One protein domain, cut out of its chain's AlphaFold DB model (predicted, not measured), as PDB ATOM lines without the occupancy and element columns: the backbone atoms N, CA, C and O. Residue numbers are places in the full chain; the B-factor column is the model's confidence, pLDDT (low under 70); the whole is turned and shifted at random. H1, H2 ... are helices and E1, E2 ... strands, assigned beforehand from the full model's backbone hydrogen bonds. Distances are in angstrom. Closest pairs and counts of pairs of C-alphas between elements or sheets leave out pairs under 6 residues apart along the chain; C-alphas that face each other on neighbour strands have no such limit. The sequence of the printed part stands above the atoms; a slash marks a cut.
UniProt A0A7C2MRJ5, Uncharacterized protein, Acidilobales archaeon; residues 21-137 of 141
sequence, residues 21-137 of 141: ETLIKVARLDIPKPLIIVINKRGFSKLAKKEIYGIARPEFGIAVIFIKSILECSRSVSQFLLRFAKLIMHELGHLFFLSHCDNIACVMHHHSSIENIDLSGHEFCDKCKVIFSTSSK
ATOM      1  N   GLU A  21      -6.640  -4.517  23.597       58.56
ATOM      2  CA  GLU A  21      -6.999  -5.711  24.369       58.56
ATOM      3  C   GLU A  21      -6.789  -7.003  23.579       58.56
ATOM      4  O   GLU A  21      -6.267  -7.972  24.128       58.56
ATOM      5  N   THR A  22      -7.130  -7.037  22.290       63.22
ATOM      6  CA  THR A  22      -6.856  -8.201  21.431       63.22
ATOM      7  C   THR A  22      -5.353  -8.409  21.232       63.22
ATOM      8  O   THR A  22      -4.871  -9.543  21.309       63.22
ATOM      9  N   LEU A  23      -4.582  -7.327  21.072       62.88
ATOM     10  CA  LEU A  23      -3.117  -7.394  21.064       62.88
ATOM     11  C   LEU A  23      -2.582  -7.940  22.391       62.88
ATOM     12  O   LEU A  23      -1.733  -8.825  22.378       62.88
ATOM     13  N   ILE A  24      -3.117  -7.477  23.523       64.62
ATOM     14  CA  ILE A  24      -2.756  -7.964  24.860       64.62
ATOM     15  C   ILE A  24      -3.089  -9.453  25.010       64.62
ATOM     16  O   ILE A  24      -2.286 -10.198  25.565       64.62
ATOM     17  N   LYS A  25      -4.234  -9.921  24.499       70.06
ATOM     18  CA  LYS A  25      -4.599 -11.346  24.523       70.06
ATOM     19  C   LYS A  25      -3.587 -12.186  23.744       70.06
ATOM     20  O   LYS A  25      -3.081 -13.157  24.292       70.06
ATOM     21  N   VAL A  26      -3.227 -11.782  22.522       68.62
ATOM     22  CA  VAL A  26      -2.211 -12.474  21.701       68.62
ATOM     23  C   VAL A  26      -0.803 -12.362  22.303       68.62
ATOM     24  O   VAL A  26      -0.004 -13.291  22.195       68.62
ATOM     25  N   ALA A  27      -0.481 -11.244  22.955       66.38
ATOM     26  CA  ALA A  27       0.788 -11.041  23.652       66.38
ATOM     27  C   ALA A  27       0.926 -11.922  24.901       66.38
ATOM     28  O   ALA A  27       2.040 -12.289  25.253       66.38
ATOM     29  N   ARG A  28      -0.191 -12.274  25.552       71.25
ATOM     30  CA  ARG A  28      -0.236 -13.145  26.738       71.25
ATOM     31  C   ARG A  28      -0.208 -14.637  26.418       71.25
ATOM     32  O   ARG A  28      -0.069 -15.437  27.338       71.25
ATOM     33  N   LEU A  29      -0.383 -15.019  25.156       73.12
ATOM     34  CA  LEU A  29      -0.180 -16.402  24.742       73.12
ATOM     35  C   LEU A  29       1.318 -16.713  24.771       73.12
ATOM     36  O   LEU A  29       2.126 -15.879  24.361       73.12
ATOM     37  N   ASP A  30       1.663 -17.925  25.205       78.44
ATOM     38  CA  ASP A  30       3.033 -18.449  25.203       78.44
ATOM     39  C   ASP A  30       3.476 -18.784  23.767       78.44
ATOM     40  O   ASP A  30       3.588 -19.935  23.348       78.44
ATOM     41  N   ILE A  31       3.594 -17.735  22.954       75.31
ATOM     42  CA  ILE A  31       3.992 -17.787  21.553       75.31
ATOM     43  C   ILE A  31       5.400 -17.203  21.462       75.31
ATOM     44  O   ILE A  31       5.578 -16.042  21.850       75.31
ATOM     45  N   PRO A  32       6.366 -17.938  20.879       77.50
ATOM     46  CA  PRO A  32       7.704 -17.425  20.633       77.50
ATOM     47  C   PRO A  32       7.662 -16.081  19.908       77.50
ATOM     48  O   PRO A  32       6.955 -15.914  18.910       77.50
ATOM     49  N   LYS A  33       8.412 -15.111  20.426       80.56
ATOM     50  CA  LYS A  33       8.546 -13.781  19.834       80.56
ATOM     51  C   LYS A  33       9.900 -13.662  19.122       80.56
ATOM     52  O   LYS A  33      10.853 -14.323  19.535       80.56
ATOM     53  N   PRO A  34      10.009 -12.826  18.072       88.38
ATOM     54  CA  PRO A  34       8.973 -11.948  17.513       88.38
ATOM     55  C   PRO A  34       7.870 -12.695  16.740       88.38
ATOM     56  O   PRO A  34       8.131 -13.691  16.072       88.38
ATOM     57  N   LEU A  35       6.638 -12.180  16.798       83.88
ATOM     58  CA  LEU A  35       5.473 -12.684  16.066       83.88
ATOM     59  C   LEU A  35       5.070 -11.694  14.967       83.88
ATOM     60  O   LEU A  35       4.759 -10.539  15.248       83.88
ATOM     61  N   ILE A  36       5.008 -12.168  13.724       84.75
ATOM     62  CA  ILE A  36       4.494 -11.401  12.584       84.75
ATOM     63  C   ILE A  36       3.181 -12.027  12.122       84.75
ATOM     64  O   ILE A  36       3.124 -13.211  11.795       84.75
ATOM     65  N   ILE A  37       2.125 -11.222  12.079       84.69
ATOM     66  CA  ILE A  37       0.793 -11.608  11.619       84.69
ATOM     67  C   ILE A  37       0.589 -11.044  10.217       84.69
ATOM     68  O   ILE A  37       0.806  -9.860   9.975       84.69
ATOM     69  N   VAL A  38       0.142 -11.876   9.283       85.44
ATOM     70  CA  VAL A  38      -0.081 -11.474   7.891       85.44
ATOM     71  C   VAL A  38      -1.574 -11.470   7.602       85.44
ATOM     72  O   VAL A  38      -2.251 -12.477   7.793       85.44
ATOM     73  N   ILE A  39      -2.089 -10.341   7.121       84.25
ATOM     74  CA  ILE A  39      -3.508 -10.140   6.832       84.25
ATOM     75  C   ILE A  39      -3.669  -9.825   5.347       84.25
ATOM     76  O   ILE A  39      -3.113  -8.853   4.833       84.25
ATOM     77  N   ASN A  40      -4.483 -10.612   4.640       84.06
ATOM     78  CA  ASN A  40      -4.791 -10.383   3.224       84.06
ATOM     79  C   ASN A  40      -5.838  -9.279   3.018       84.06
ATOM     80  O   ASN A  40      -6.905  -9.522   2.452       84.06
ATOM     81  N   LYS A  41      -5.536  -8.073   3.516       84.94
ATOM     82  CA  LYS A  41      -6.356  -6.854   3.414       84.94
ATOM     83  C   LYS A  41      -5.503  -5.610   3.263       84.94
ATOM     84  O   LYS A  41      -4.278  -5.702   3.262       84.94
ATOM     85  N   ARG A  42      -6.168  -4.477   3.043       84.31
ATOM     86  CA  ARG A  42      -5.543  -3.156   3.003       84.31
ATOM     87  C   ARG A  42      -5.553  -2.579   4.413       84.31
ATOM     88  O   ARG A  42      -6.604  -2.556   5.051       84.31
ATOM     89  N   GLY A  43      -4.400  -2.137   4.900       81.12
ATOM     90  CA  GLY A  43      -4.313  -1.420   6.167       81.12
ATOM     91  C   GLY A  43      -4.662   0.047   5.954       81.12
ATOM     92  O   GLY A  43      -4.247   0.638   4.965       81.12
ATOM     93  N   PHE A  44      -5.396   0.675   6.871       79.25
ATOM     94  CA  PHE A  44      -5.702   2.105   6.766       79.25
ATOM     95  C   PHE A  44      -5.414   2.836   8.072       79.25
ATOM     96  O   PHE A  44      -5.926   2.473   9.131       79.25
ATOM     97  N   SER A  45      -4.630   3.911   7.989       76.06
ATOM     98  CA  SER A  45      -4.392   4.809   9.115       76.06
ATOM     99  C   SER A  45      -5.349   5.993   9.057       76.06
ATOM    100  O   SER A  45      -5.250   6.841   8.168       76.06
ATOM    101  N   LYS A  46      -6.238   6.103  10.054       69.56
ATOM    102  CA  LYS A  46      -7.110   7.280  10.224       69.56
ATOM    103  C   LYS A  46      -6.304   8.565  10.438       69.56
ATOM    104  O   LYS A  46      -6.686   9.608   9.919       69.56
ATOM    105  N   LEU A  47      -5.189   8.478  11.170       68.69
ATOM    106  CA  LEU A  47      -4.327   9.621  11.479       68.69
ATOM    107  C   LEU A  47      -3.631  10.150  10.222       68.69
ATOM    108  O   LEU A  47      -3.694  11.339   9.930       68.69
ATOM    109  N   ALA A  48      -2.997   9.257   9.461       68.75
ATOM    110  CA  ALA A  48      -2.261   9.638   8.260       68.75
ATOM    111  C   ALA A  48      -3.160   9.779   7.017       68.75
ATOM    112  O   ALA A  48      -2.673  10.185   5.964       68.75
ATOM    113  N   LYS A  49      -4.453   9.431   7.136       76.19
ATOM    114  CA  LYS A  49      -5.456   9.418   6.059       76.19
ATOM    115  C   LYS A  49      -4.973   8.683   4.803       76.19
ATOM    116  O   LYS A  49      -5.265   9.096   3.684       76.19
ATOM    117  N   LYS A  50      -4.210   7.608   4.993       80.81
ATOM    118  CA  LYS A  50      -3.579   6.843   3.915       80.81
ATOM    119  C   LYS A  50      -3.469   5.369   4.271       80.81
ATOM    120  O   LYS A  50      -3.580   4.981   5.440       80.81
ATOM    121  N   GLU A  51      -3.241   4.568   3.239       84.50
ATOM    122  CA  GLU A  51      -2.914   3.158   3.388       84.50
ATOM    123  C   GLU A  51      -1.598   2.974   4.153       84.50
ATOM    124  O   GLU A  51      -0.672   3.782   4.055       84.50
ATOM    125  N   ILE A  52      -1.551   1.905   4.939       87.38
ATOM    126  CA  ILE A  52      -0.364   1.435   5.642       87.38
ATOM    127  C   ILE A  52      -0.144  -0.032   5.294       87.38
ATOM    128  O   ILE A  52      -1.099  -0.792   5.124       87.38
ATOM    129  N   TYR A  53       1.120  -0.424   5.210       92.94
ATOM    130  CA  TYR A  53       1.506  -1.776   4.812       92.94
ATOM    131  C   TYR A  53       1.864  -2.664   6.005       92.94
ATOM    132  O   TYR A  53       1.841  -3.888   5.881       92.94
ATOM    133  N   GLY A  54       2.095  -2.067   7.172       89.88
ATOM    134  CA  GLY A  54       2.280  -2.783   8.422       89.88
ATOM    135  C   GLY A  54       2.212  -1.875   9.647       89.88
ATOM    136  O   GLY A  54       2.064  -0.653   9.536       89.88
ATOM    137  N   ILE A  55       2.192  -2.514  10.816       88.19
ATOM    138  CA  ILE A  55       2.264  -1.890  12.137       88.19
ATOM    139  C   ILE A  55       3.061  -2.815  13.054       88.19
ATOM    140  O   ILE A  55       2.690  -3.977  13.222       88.19
ATOM    141  N   ALA A  56       4.039  -2.261  13.762       87.81
ATOM    142  CA  ALA A  56       4.718  -2.928  14.861       87.81
ATOM    143  C   ALA A  56       4.271  -2.397  16.233       87.81
ATOM    144  O   ALA A  56       3.963  -1.213  16.422       87.81
ATOM    145  N   ARG A  57       4.262  -3.298  17.214       86.25
ATOM    146  CA  ARG A  57       4.215  -3.019  18.651       86.25
ATOM    147  C   ARG A  57       5.448  -3.659  19.273       86.25
ATOM    148  O   ARG A  57       5.366  -4.815  19.709       86.25
ATOM    149  N   PRO A  58       6.596  -2.952  19.229       86.88
ATOM    150  CA  PRO A  58       7.853  -3.468  19.733       86.88
ATOM    151  C   PRO A  58       7.663  -3.999  21.139       86.88
ATOM    152  O   PRO A  58       7.933  -5.162  21.316       86.88
ATOM    153  N   GLU A  59       7.023  -3.258  22.047       83.31
ATOM    154  CA  GLU A  59       6.740  -3.611  23.448       83.31
ATOM    155  C   GLU A  59       6.084  -4.984  23.706       83.31
ATOM    156  O   GLU A  59       6.109  -5.462  24.837       83.31
ATOM    157  N   PHE A  60       5.498  -5.619  22.685       82.56
ATOM    158  CA  PHE A  60       4.897  -6.956  22.771       82.56
ATOM    159  C   PHE A  60       5.562  -7.986  21.843       82.56
ATOM    160  O   PHE A  60       5.125  -9.137  21.780       82.56
ATOM    161  N   GLY A  61       6.572  -7.577  21.076       85.88
ATOM    162  CA  GLY A  61       7.200  -8.389  20.040       85.88
ATOM    163  C   GLY A  61       6.227  -8.795  18.931       85.88
ATOM    164  O   GLY A  61       6.379  -9.882  18.380       85.88
ATOM    165  N   ILE A  62       5.202  -7.983  18.635       84.81
ATOM    166  CA  ILE A  62       4.158  -8.299  17.644       84.81
ATOM    167  C   ILE A  62       4.144  -7.259  16.530       84.81
ATOM    168  O   ILE A  62       4.036  -6.062  16.794       84.81
ATOM    169  N   ALA A  63       4.167  -7.719  15.282       88.44
ATOM    170  CA  ALA A  63       3.884  -6.894  14.116       88.44
ATOM    171  C   ALA A  63       2.777  -7.492  13.245       88.44
ATOM    172  O   ALA A  63       2.525  -8.697  13.260       88.44
ATOM    173  N   VAL A  64       2.119  -6.635  12.471       86.88
ATOM    174  CA  VAL A  64       1.059  -6.989  11.527       86.88
ATOM    175  C   VAL A  64       1.420  -6.435  10.154       86.88
ATOM    176  O   VAL A  64       1.804  -5.275  10.056       86.88
ATOM    177  N   ILE A  65       1.266  -7.234   9.098       91.88
ATOM    178  CA  ILE A  65       1.519  -6.851   7.703       91.88
ATOM    179  C   ILE A  65       0.242  -7.026   6.882       91.88
ATOM    180  O   ILE A  65      -0.407  -8.072   6.928       91.88
ATOM    181  N   PHE A  66      -0.090  -6.013   6.085       89.00
ATOM    182  CA  PHE A  66      -1.254  -5.969   5.205       89.00
ATOM    183  C   PHE A  66      -0.828  -6.209   3.753       89.00
ATOM    184  O   PHE A  66      -0.118  -5.395   3.165       89.00
ATOM    185  N   ILE A  67      -1.249  -7.328   3.155       90.81
ATOM    186  CA  ILE A  67      -0.689  -7.773   1.864       90.81
ATOM    187  C   ILE A  67      -1.571  -7.506   0.639       90.81
ATOM    188  O   ILE A  67      -1.125  -7.743  -0.482       90.81
ATOM    189  N   LYS A  68      -2.808  -7.020   0.803       90.56
ATOM    190  CA  LYS A  68      -3.763  -6.928  -0.320       90.56
ATOM    191  C   LYS A  68      -3.246  -6.055  -1.459       90.56
ATOM    192  O   LYS A  68      -3.279  -6.482  -2.608       90.56
ATOM    193  N   SER A  69      -2.715  -4.876  -1.144       94.19
ATOM    194  CA  SER A  69      -2.227  -3.943  -2.164       94.19
ATOM    195  C   SER A  69      -0.925  -4.404  -2.813       94.19
ATOM    196  O   SER A  69      -0.792  -4.294  -4.028       94.19
ATOM    197  N   ILE A  70       0.014  -5.000  -2.065       96.06
ATOM    198  CA  ILE A  70       1.217  -5.572  -2.696       96.06
ATOM    199  C   ILE A  70       0.870  -6.776  -3.575       96.06
ATOM    200  O   ILE A  70       1.541  -6.986  -4.578       96.06
ATOM    201  N   LEU A  71      -0.165  -7.554  -3.236       92.12
ATOM    202  CA  LEU A  71      -0.626  -8.684  -4.039       92.12
ATOM    203  C   LEU A  71      -1.245  -8.198  -5.355       92.12
ATOM    204  O   LEU A  71      -0.849  -8.658  -6.418       92.12
ATOM    205  N   GLU A  72      -2.162  -7.230  -5.288       95.25
ATOM    206  CA  GLU A  72      -2.866  -6.678  -6.457       95.25
ATOM    207  C   GLU A  72      -1.951  -5.872  -7.386       95.25
ATOM    208  O   GLU A  72      -2.113  -5.906  -8.604       95.25
ATOM    209  N   CYS A  73      -0.974  -5.151  -6.833       96.44
ATOM    210  CA  CYS A  73      -0.058  -4.327  -7.619       96.44
ATOM    211  C   CYS A  73       1.170  -5.095  -8.129       96.44
ATOM    212  O   CYS A  73       2.030  -4.494  -8.783       96.44
ATOM    213  N   SER A  74       1.334  -6.377  -7.793       95.56
ATOM    214  CA  SER A  74       2.467  -7.181  -8.268       95.56
ATOM    215  C   SER A  74       2.149  -7.844  -9.601       95.56
ATOM    216  O   SER A  74       1.141  -8.521  -9.752       95.56
ATOM    217  N   ARG A  75       3.047  -7.679 -10.574       96.06
ATOM    218  CA  ARG A  75       2.930  -8.262 -11.920       96.06
ATOM    219  C   ARG A  75       3.514  -9.671 -12.014       96.06
ATOM    220  O   ARG A  75       3.346 -10.342 -13.024       96.06
ATOM    221  N   SER A  76       4.244 -10.103 -10.987       96.06
ATOM    222  CA  SER A  76       4.855 -11.428 -10.901       96.06
ATOM    223  C   SER A  76       4.963 -11.888  -9.449       96.06
ATOM    224  O   SER A  76       4.988 -11.070  -8.524       96.06
ATOM    225  N   VAL A  77       5.096 -13.203  -9.258       92.88
ATOM    226  CA  VAL A  77       5.360 -13.806  -7.943       92.88
ATOM    227  C   VAL A  77       6.658 -13.256  -7.348       92.88
ATOM    228  O   VAL A  77       6.687 -12.902  -6.175       92.88
ATOM    229  N   SER A  78       7.710 -13.100  -8.153       94.50
ATOM    230  CA  SER A  78       8.994 -12.559  -7.695       94.50
ATOM    231  C   SER A  78       8.875 -11.125  -7.174       94.50
ATOM    232  O   SER A  78       9.453 -10.802  -6.140       94.50
ATOM    233  N   GLN A  79       8.090 -10.274  -7.843       96.06
ATOM    234  CA  GLN A  79       7.847  -8.907  -7.377       96.06
ATOM    235  C   GLN A  79       7.063  -8.891  -6.059       96.06
ATOM    236  O   GLN A  79       7.417  -8.149  -5.144       96.06
ATOM    237  N   PHE A  80       6.035  -9.736  -5.945       95.00
ATOM    238  CA  PHE A  80       5.279  -9.889  -4.704       95.00
ATOM    239  C   PHE A  80       6.182 -10.338  -3.551       95.00
ATOM    240  O   PHE A  80       6.183  -9.702  -2.499       95.00
ATOM    241  N   LEU A  81       6.987 -11.384  -3.761       94.50
ATOM    242  CA  LEU A  81       7.898 -11.914  -2.745       94.50
ATOM    243  C   LEU A  81       8.933 -10.874  -2.310       94.50
ATOM    244  O   LEU A  81       9.201 -10.759  -1.118       94.50
ATOM    245  N   LEU A  82       9.467 -10.077  -3.241       96.31
ATOM    246  CA  LEU A  82      10.407  -9.006  -2.909       96.31
ATOM    247  C   LEU A  82       9.754  -7.924  -2.039       96.31
ATOM    248  O   LEU A  82      10.323  -7.527  -1.024       96.31
ATOM    249  N   ARG A  83       8.551  -7.460  -2.400       97.69
ATOM    250  CA  ARG A  83       7.798  -6.480  -1.596       97.69
ATOM    251  C   ARG A  83       7.452  -7.040  -0.222       97.69
ATOM    252  O   ARG A  83       7.629  -6.358   0.781       97.69
ATOM    253  N   PHE A  84       7.001  -8.289  -0.172       95.38
ATOM    254  CA  PHE A  84       6.644  -8.954   1.073       95.38
ATOM    255  C   PHE A  84       7.856  -9.120   1.998       95.38
ATOM    256  O   PHE A  84       7.771  -8.779   3.175       95.38
ATOM    257  N   ALA A  85       9.007  -9.538   1.463       95.62
ATOM    258  CA  ALA A  85      10.255  -9.630   2.217       95.62
ATOM    259  C   ALA A  85      10.700  -8.265   2.764       95.62
ATOM    260  O   ALA A  85      11.086  -8.172   3.927       95.62
ATOM    261  N   LYS A  86      10.590  -7.193   1.965       97.56
ATOM    262  CA  LYS A  86      10.885  -5.823   2.416       97.56
ATOM    263  C   LYS A  86      10.001  -5.405   3.593       97.56
ATOM    264  O   LYS A  86      10.529  -4.901   4.577       97.56
ATOM    265  N   LEU A  87       8.692  -5.657   3.526       96.56
ATOM    266  CA  LEU A  87       7.770  -5.341   4.623       96.56
ATOM    267  C   LEU A  87       8.052  -6.173   5.880       96.56
ATOM    268  O   LEU A  87       8.058  -5.623   6.975       96.56
ATOM    269  N   ILE A  88       8.347  -7.471   5.737       95.12
ATOM    270  CA  ILE A  88       8.757  -8.320   6.869       95.12
ATOM    271  C   ILE A  88       9.995  -7.743   7.545       95.12
ATOM    272  O   ILE A  88      10.000  -7.564   8.757       95.12
ATOM    273  N   MET A  89      11.038  -7.438   6.770       96.38
ATOM    274  CA  MET A  89      12.292  -6.911   7.305       96.38
ATOM    275  C   MET A  89      12.113  -5.535   7.959       96.38
ATOM    276  O   MET A  89      12.742  -5.264   8.981       96.38
ATOM    277  N   HIS A  90      11.242  -4.692   7.401       97.06
ATOM    278  CA  HIS A  90      10.889  -3.389   7.958       97.06
ATOM    279  C   HIS A  90      10.205  -3.518   9.324       97.06
ATOM    280  O   HIS A  90      10.682  -2.979  10.322       97.06
ATOM    281  N   GLU A  91       9.123  -4.296   9.394       95.12
ATOM    282  CA  GLU A  91       8.382  -4.492  10.640       95.12
ATOM    283  C   GLU A  91       9.208  -5.246  11.685       95.12
ATOM    284  O   GLU A  91       9.183  -4.904  12.866       95.12
ATOM    285  N   LEU A  92      10.015  -6.224  11.263       93.00
ATOM    286  CA  LEU A  92      10.973  -6.887  12.142       93.00
ATOM    287  C   LEU A  92      11.976  -5.880  12.709       93.00
ATOM    288  O   LEU A  92      12.241  -5.898  13.905       93.00
ATOM    289  N   GLY A  93      12.495  -4.965  11.887       95.12
ATOM    290  CA  GLY A  93      13.350  -3.880  12.358       95.12
ATOM    291  C   GLY A  93      12.679  -3.049  13.453       95.12
ATOM    292  O   GLY A  93      13.297  -2.800  14.489       95.12
ATOM    293  N   HIS A  94      11.400  -2.698  13.291       93.25
ATOM    294  CA  HIS A  94      10.641  -2.044  14.356       93.25
ATOM    295  C   HIS A  94      10.541  -2.895  15.629       93.25
ATOM    296  O   HIS A  94      10.726  -2.351  16.715       93.25
ATOM    297  N   LEU A  95      10.328  -4.214  15.537       90.50
ATOM    298  CA  LEU A  95      10.307  -5.111  16.709       90.50
ATOM    299  C   LEU A  95      11.636  -5.180  17.472       90.50
ATOM    300  O   LEU A  95      11.634  -5.525  18.652       90.50
ATOM    301  N   PHE A  96      12.739  -4.806  16.824       92.88
ATOM    302  CA  PHE A  96      14.051  -4.593  17.441       92.88
ATOM    303  C   PHE A  96      14.349  -3.102  17.700       92.88
ATOM    304  O   PHE A  96      15.506  -2.692  17.804       92.88
ATOM    305  N   PHE A  97      13.297  -2.291  17.842       91.56
ATOM    306  CA  PHE A  97      13.321  -0.873  18.211       91.56
ATOM    307  C   PHE A  97      14.007   0.067  17.205       91.56
ATOM    308  O   PHE A  97      14.379   1.190  17.553       91.56
ATOM    309  N   LEU A  98      14.153  -0.334  15.937       95.50
ATOM    310  CA  LEU A  98      14.621   0.587  14.901       95.50
ATOM    311  C   LEU A  98      13.494   1.559  14.539       95.50
ATOM    312  O   LEU A  98      12.366   1.160  14.266       95.50
ATOM    313  N   SER A  99      13.812   2.851  14.491       95.19
ATOM    314  CA  SER A  99      12.944   3.863  13.875       95.19
ATOM    315  C   SER A  99      13.121   3.887  12.351       95.19
ATOM    316  O   SER A  99      14.064   3.292  11.821       95.19
ATOM    317  N   HIS A 100      12.235   4.601  11.649       95.69
ATOM    318  CA  HIS A 100      12.396   4.850  10.215       95.69
ATOM    319  C   HIS A 100      13.764   5.469   9.888       95.69
ATOM    320  O   HIS A 100      14.342   6.210  10.686       95.69
ATOM    321  N   CYS A 101      14.267   5.165   8.693       97.00
ATOM    322  CA  CYS A 101      15.549   5.641   8.193       97.00
ATOM    323  C   CYS A 101      15.362   6.543   6.967       97.00
ATOM    324  O   CYS A 101      14.665   6.183   6.019       97.00
ATOM    325  N   ASP A 102      16.052   7.681   6.936       96.19
ATOM    326  CA  ASP A 102      16.006   8.598   5.786       96.19
ATOM    327  C   ASP A 102      16.764   8.057   4.561       96.19
ATOM    328  O   ASP A 102      16.568   8.525   3.443       96.19
ATOM    329  N   ASN A 103      17.615   7.041   4.745       96.06
ATOM    330  CA  ASN A 103      18.323   6.396   3.644       96.06
ATOM    331  C   ASN A 103      17.364   5.504   2.842       96.06
ATOM    332  O   ASN A 103      16.979   4.437   3.315       96.06
ATOM    333  N   ILE A 104      17.051   5.901   1.606       95.31
ATOM    334  CA  ILE A 104      16.184   5.134   0.699       95.31
ATOM    335  C   ILE A 104      16.729   3.729   0.394       95.31
ATOM    336  O   ILE A 104      15.961   2.790   0.225       95.31
ATOM    337  N   ALA A 105      18.048   3.531   0.415       95.94
ATOM    338  CA  ALA A 105      18.660   2.214   0.237       95.94
ATOM    339  C   ALA A 105      18.555   1.317   1.488       95.94
ATOM    340  O   ALA A 105      19.009   0.176   1.459       95.94
ATOM    341  N   CYS A 106      17.972   1.803   2.586       97.75
ATOM    342  CA  CYS A 106      17.703   1.013   3.781       97.75
ATOM    343  C   CYS A 106      16.282   0.441   3.741       97.75
ATOM    344  O   CYS A 106      15.327   1.145   3.421       97.75
ATOM    345  N   VAL A 107      16.110  -0.811   4.165       97.38
ATOM    346  CA  VAL A 107      14.787  -1.440   4.297       97.38
ATOM    347  C   VAL A 107      13.897  -0.755   5.349       97.38
ATOM    348  O   VAL A 107      12.677  -0.820   5.249       97.38
ATOM    349  N   MET A 108      14.490  -0.017   6.299       97.56
ATOM    350  CA  MET A 108      13.769   0.834   7.264       97.56
ATOM    351  C   MET A 108      13.308   2.179   6.683       97.56
ATOM    352  O   MET A 108      12.808   3.025   7.425       97.56
ATOM    353  N   HIS A 109      13.498   2.429   5.384       96.94
ATOM    354  CA  HIS A 109      12.906   3.600   4.747       96.94
ATOM    355  C   HIS A 109      11.378   3.548   4.829       96.94
ATOM    356  O   HIS A 109      10.779   2.484   4.703       96.94
ATOM    357  N   HIS A 110      10.741   4.696   5.054       92.94
ATOM    358  CA  HIS A 110       9.300   4.763   5.270       92.94
ATOM    359  C   HIS A 110       8.510   4.369   4.005       92.94
ATOM    360  O   HIS A 110       8.495   5.086   3.001       92.94
ATOM    361  N   HIS A 111       7.751   3.275   4.076       89.94
ATOM    362  CA  HIS A 111       6.928   2.774   2.971       89.94
ATOM    363  C   HIS A 111       5.538   3.426   2.947       89.94
ATOM    364  O   HIS A 111       4.577   2.909   3.507       89.94
ATOM    365  N   SER A 112       5.404   4.585   2.291       88.00
ATOM    366  CA  SER A 112       4.097   5.263   2.136       88.00
ATOM    367  C   SER A 112       3.307   4.874   0.888       88.00
ATOM    368  O   SER A 112       2.169   5.318   0.752       88.00
ATOM    369  N   SER A 113       3.911   4.139  -0.044       94.50
ATOM    370  CA  SER A 113       3.279   3.689  -1.286       94.50
ATOM    371  C   SER A 113       3.995   2.454  -1.839       94.50
ATOM    372  O   SER A 113       5.104   2.131  -1.406       94.50
ATOM    373  N   ILE A 114       3.385   1.787  -2.823       96.62
ATOM    374  CA  ILE A 114       3.988   0.650  -3.531       96.62
ATOM    375  C   ILE A 114       5.298   1.056  -4.217       96.62
ATOM    376  O   ILE A 114       6.279   0.319  -4.157       96.62
ATOM    377  N   GLU A 115       5.342   2.248  -4.809       95.50
ATOM    378  CA  GLU A 115       6.531   2.794  -5.463       95.50
ATOM    379  C   GLU A 115       7.663   2.997  -4.453       95.50
ATOM    380  O   GLU A 115       8.806   2.650  -4.735       95.50
ATOM    381  N   ASN A 116       7.354   3.480  -3.246       94.00
ATOM    382  CA  ASN A 116       8.356   3.629  -2.190       94.00
ATOM    383  C   ASN A 116       8.880   2.279  -1.685       94.00
ATOM    384  O   ASN A 116      10.065   2.172  -1.379       94.00
ATOM    385  N   ILE A 117       8.037   1.240  -1.635       96.06
ATOM    386  CA  ILE A 117       8.496  -0.132  -1.352       96.06
ATOM    387  C   ILE A 117       9.427  -0.609  -2.467       96.06
ATOM    388  O   ILE A 117      10.466  -1.202  -2.189       96.06
ATOM    389  N   ASP A 118       9.089  -0.354  -3.730       96.38
ATOM    390  CA  ASP A 118       9.908  -0.774  -4.867       96.38
ATOM    391  C   ASP A 118      11.272  -0.074  -4.879       96.38
ATOM    392  O   ASP A 118      12.292  -0.745  -5.054       96.38
ATOM    393  N   LEU A 119      11.292   1.237  -4.621       94.94
ATOM    394  CA  LEU A 119      12.500   2.063  -4.576       94.94
ATOM    395  C   LEU A 119      13.396   1.765  -3.374       94.94
ATOM    396  O   LEU A 119      14.604   1.991  -3.459       94.94
ATOM    397  N   SER A 120      12.836   1.275  -2.263       93.06
ATOM    398  CA  SER A 120      13.649   1.035  -1.076       93.06
ATOM    399  C   SER A 120      14.675  -0.071  -1.309       93.06
ATOM    400  O   SER A 120      14.453  -1.020  -2.073       93.06
ATOM    401  N   GLY A 121      15.784  -0.025  -0.576       93.12
ATOM    402  CA  GLY A 121      16.653  -1.190  -0.464       93.12
ATOM    403  C   GLY A 121      15.941  -2.385   0.180       93.12
ATOM    404  O   GLY A 121      14.813  -2.290   0.674       93.12
ATOM    405  N   HIS A 122      16.612  -3.532   0.150       92.38
ATOM    406  CA  HIS A 122      16.139  -4.794   0.731       92.38
ATOM    407  C   HIS A 122      16.930  -5.197   1.986       92.38
ATOM    408  O   HIS A 122      16.552  -6.147   2.662       92.38
ATOM    409  N   GLU A 123      17.985  -4.450   2.325       95.06
ATOM    410  CA  GLU A 123      18.809  -4.666   3.513       95.06
ATOM    411  C   GLU A 123      18.796  -3.453   4.448       95.06
ATOM    412  O   GLU A 123      18.502  -2.324   4.052       95.06
ATOM    413  N   PHE A 124      19.182  -3.673   5.703       97.25
ATOM    414  CA  PHE A 124      19.540  -2.594   6.618       97.25
ATOM    415  C   PHE A 124      20.821  -1.879   6.148       97.25
ATOM    416  O   PHE A 124      21.791  -2.529   5.760       97.25
ATOM    417  N   CYS A 125      20.863  -0.547   6.246       97.50
ATOM    418  CA  CYS A 125      22.121   0.199   6.130       97.50
ATOM    419  C   CYS A 125      23.038  -0.087   7.332       97.50
ATOM    420  O   CYS A 125      22.571  -0.579   8.359       97.50
ATOM    421  N   ASP A 126      24.320   0.274   7.249       97.06
ATOM    422  CA  ASP A 126      25.306  -0.040   8.298       97.06
ATOM    423  C   ASP A 126      24.882   0.453   9.687       97.06
ATOM    424  O   ASP A 126      24.962  -0.285  10.669       97.06
ATOM    425  N   LYS A 127      24.315   1.662   9.767       95.81
ATOM    426  CA  LYS A 127      23.769   2.206  11.020       95.81
ATOM    427  C   LYS A 127      22.651   1.322  11.586       95.81
ATOM    428  O   LYS A 127      22.662   1.001  12.771       95.81
ATOM    429  N   CYS A 128      21.691   0.924  10.753       96.94
ATOM    430  CA  CYS A 128      20.590   0.058  11.174       96.94
ATOM    431  C   CYS A 128      21.080  -1.355  11.529       96.94
ATOM    432  O   CYS A 128      20.587  -1.912  12.502       96.94
ATOM    433  N   LYS A 129      22.081  -1.902  10.819       95.62
ATOM    434  CA  LYS A 129      22.712  -3.198  11.141       95.62
ATOM    435  C   LYS A 129      23.310  -3.188  12.552       95.62
ATOM    436  O   LYS A 129      23.051  -4.104  13.330       95.62
ATOM    437  N   VAL A 130      24.042  -2.129  12.911       94.31
ATOM    438  CA  VAL A 130      24.625  -1.972  14.257       94.31
ATOM    439  C   VAL A 130      23.538  -1.918  15.334       94.31
ATOM    440  O   VAL A 130      23.613  -2.670  16.308       94.31
ATOM    441  N   ILE A 131      22.498  -1.096  15.147       91.62
ATOM    442  CA  ILE A 131      21.390  -0.982  16.113       91.62
ATOM    443  C   ILE A 131      20.678  -2.331  16.262       91.62
ATOM    444  O   ILE A 131      20.545  -2.826  17.377       91.62
ATOM    445  N   PHE A 132      20.312  -2.967  15.147       91.19
ATOM    446  CA  PHE A 132      19.626  -4.261  15.134       91.19
ATOM    447  C   PHE A 132      20.410  -5.337  15.895       91.19
ATOM    448  O   PHE A 132      19.850  -6.038  16.734       91.19
ATOM    449  N   SER A 133      21.725  -5.415  15.667       87.88
ATOM    450  CA  SER A 133      22.609  -6.373  16.349       87.88
ATOM    451  C   SER A 133      22.764  -6.126  17.854       87.88
ATOM    452  O   SER A 133      23.105  -7.040  18.605       87.88
ATOM    453  N   THR A 134      22.535  -4.891  18.302       85.25
ATOM    454  CA  THR A 134      22.622  -4.522  19.718       85.25
ATOM    455  C   THR A 134      21.292  -4.792  20.418       85.25
ATOM    456  O   THR A 134      21.281  -5.373  21.501       85.25
ATOM    457  N   SER A 135      20.173  -4.446  19.774       80.44
ATOM    458  CA  SER A 135      18.818  -4.681  20.281       80.44
ATOM    459  C   SER A 135      18.463  -6.163  20.379       80.44
ATOM    460  O   SER A 135      17.737  -6.564  21.285       80.44
ATOM    461  N   SER A 136      18.989  -7.001  19.479       70.62
ATOM    462  CA  SER A 136      18.676  -8.434  19.456       70.62
ATOM    463  C   SER A 136      19.096  -9.194  20.712       70.62
ATOM    464  O   SER A 136      18.556 -10.261  20.986       70.62
ATOM    465  N   LYS A 137      20.006  -8.631  21.508       61.16
ATOM    466  CA  LYS A 137      20.480  -9.220  22.766       61.16
ATOM    467  C   LYS A 137      19.503  -9.068  23.936       61.16
ATOM    468  O   LYS A 137      19.715  -9.711  24.956       61.16
TER     469      LYS A 137
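What this domain is: This is residues 21 to 137 of the 141 residues of an uncharacterized protein of Acidilobales archaeon (UniProt A0A7C2MRJ5). A long helix, H3, lies over one face of a small three-stranded sheet, E1, E5 and E4, and H5 lies on the far side of H3 from the sheet; a long stretch with no named element, residues 96 to 113, leads from the end of H3 back to H4. The hairpin E2 and E3 is set beside the sheet at one end, H1 grazes its other end, and H2 and H4 sit by the first half of H3. The printed part has 117 residues with five named helices and five named strands, in the order H1 E1 E2 E3 E4 E5 H2 H3 H4 H5. The sheet, E1 E5 E4, is mixed and the class is mixed, helices and strands. The whole is compact, with a radius of gyration of the C-alphas of 14.1 A, and rounded, with spans of 39 by 33 by 29 A.

How they stand to each other: H1, residues 21 to 27, only grazes the sheet of E1, residues 35 to 39, E5, residues 62 to 66, and E4, residues 54 to 57. E1 and E5 are parallel at 21 degrees, with N 37 and O 63 2.8 A apart, within hydrogen-bond range. E2, residues 43 to 45, and E3, residues 50 to 52, form an antiparallel hairpin, with N 45 and O 50 3.0 A apart. E3 runs on into E4 across a break of 1 residue, at 65 degrees. E4 and E5 form an antiparallel hairpin at 170 degrees, with N 64 and O 55 2.8 A apart. H2, residues 68 to 72, touches H3, residues 77 to 95, which meets it with residues 80 to 84 alone; the closest C-alphas, of Leu 71 and Phe 80, are 6.1 A apart. H3 is on the sheet, over E5 and E4, at a height over the sheet of 9.7 A, making two layers, a helix on one face of a sheet. On the local plane it stands at 28 degrees to E5, only just along the strands. The closest C-alphas of H3 and E4, of Ala 56 and Glu 91, are 5.8 A apart. H4, residues 114 to 119, touches residues 83 to 87 of H3, about perpendicular at 85 degrees; the closest C-alphas, of Arg 83 and Ile 117, are 6.4 A apart. H5, residues 126 to 135, is close to H3 but not clearly touching, the closest C-alphas, of Gly 93 and Phe 132, being 6.9 A apart. In each of the five helices every O i to N i+4 pair is within hydrogen-bond range.

Where its parts are: H1 begins at C-alpha 21, (-6.999, -5.711, 24.369). E1 is 13.1 A long and E5 13.8 A. H3 runs 26.6 A from C-alpha 77 at (5.360, -13.806, -7.943). H5 is 14.4 A long and ends at C-alpha 135, (18.818, -4.681, 20.281).

The domain as a whole: The two C-alphas farthest apart, of Arg 28 and Arg 75, are 39.1 A apart. The printed part has no cut, and the link from H3 to H4, of 18 residues, is long. The mean pLDDT of the printed part is 88.2; residues 21 to 24, 26 to 27, 46 to 48 and 137 are under 70.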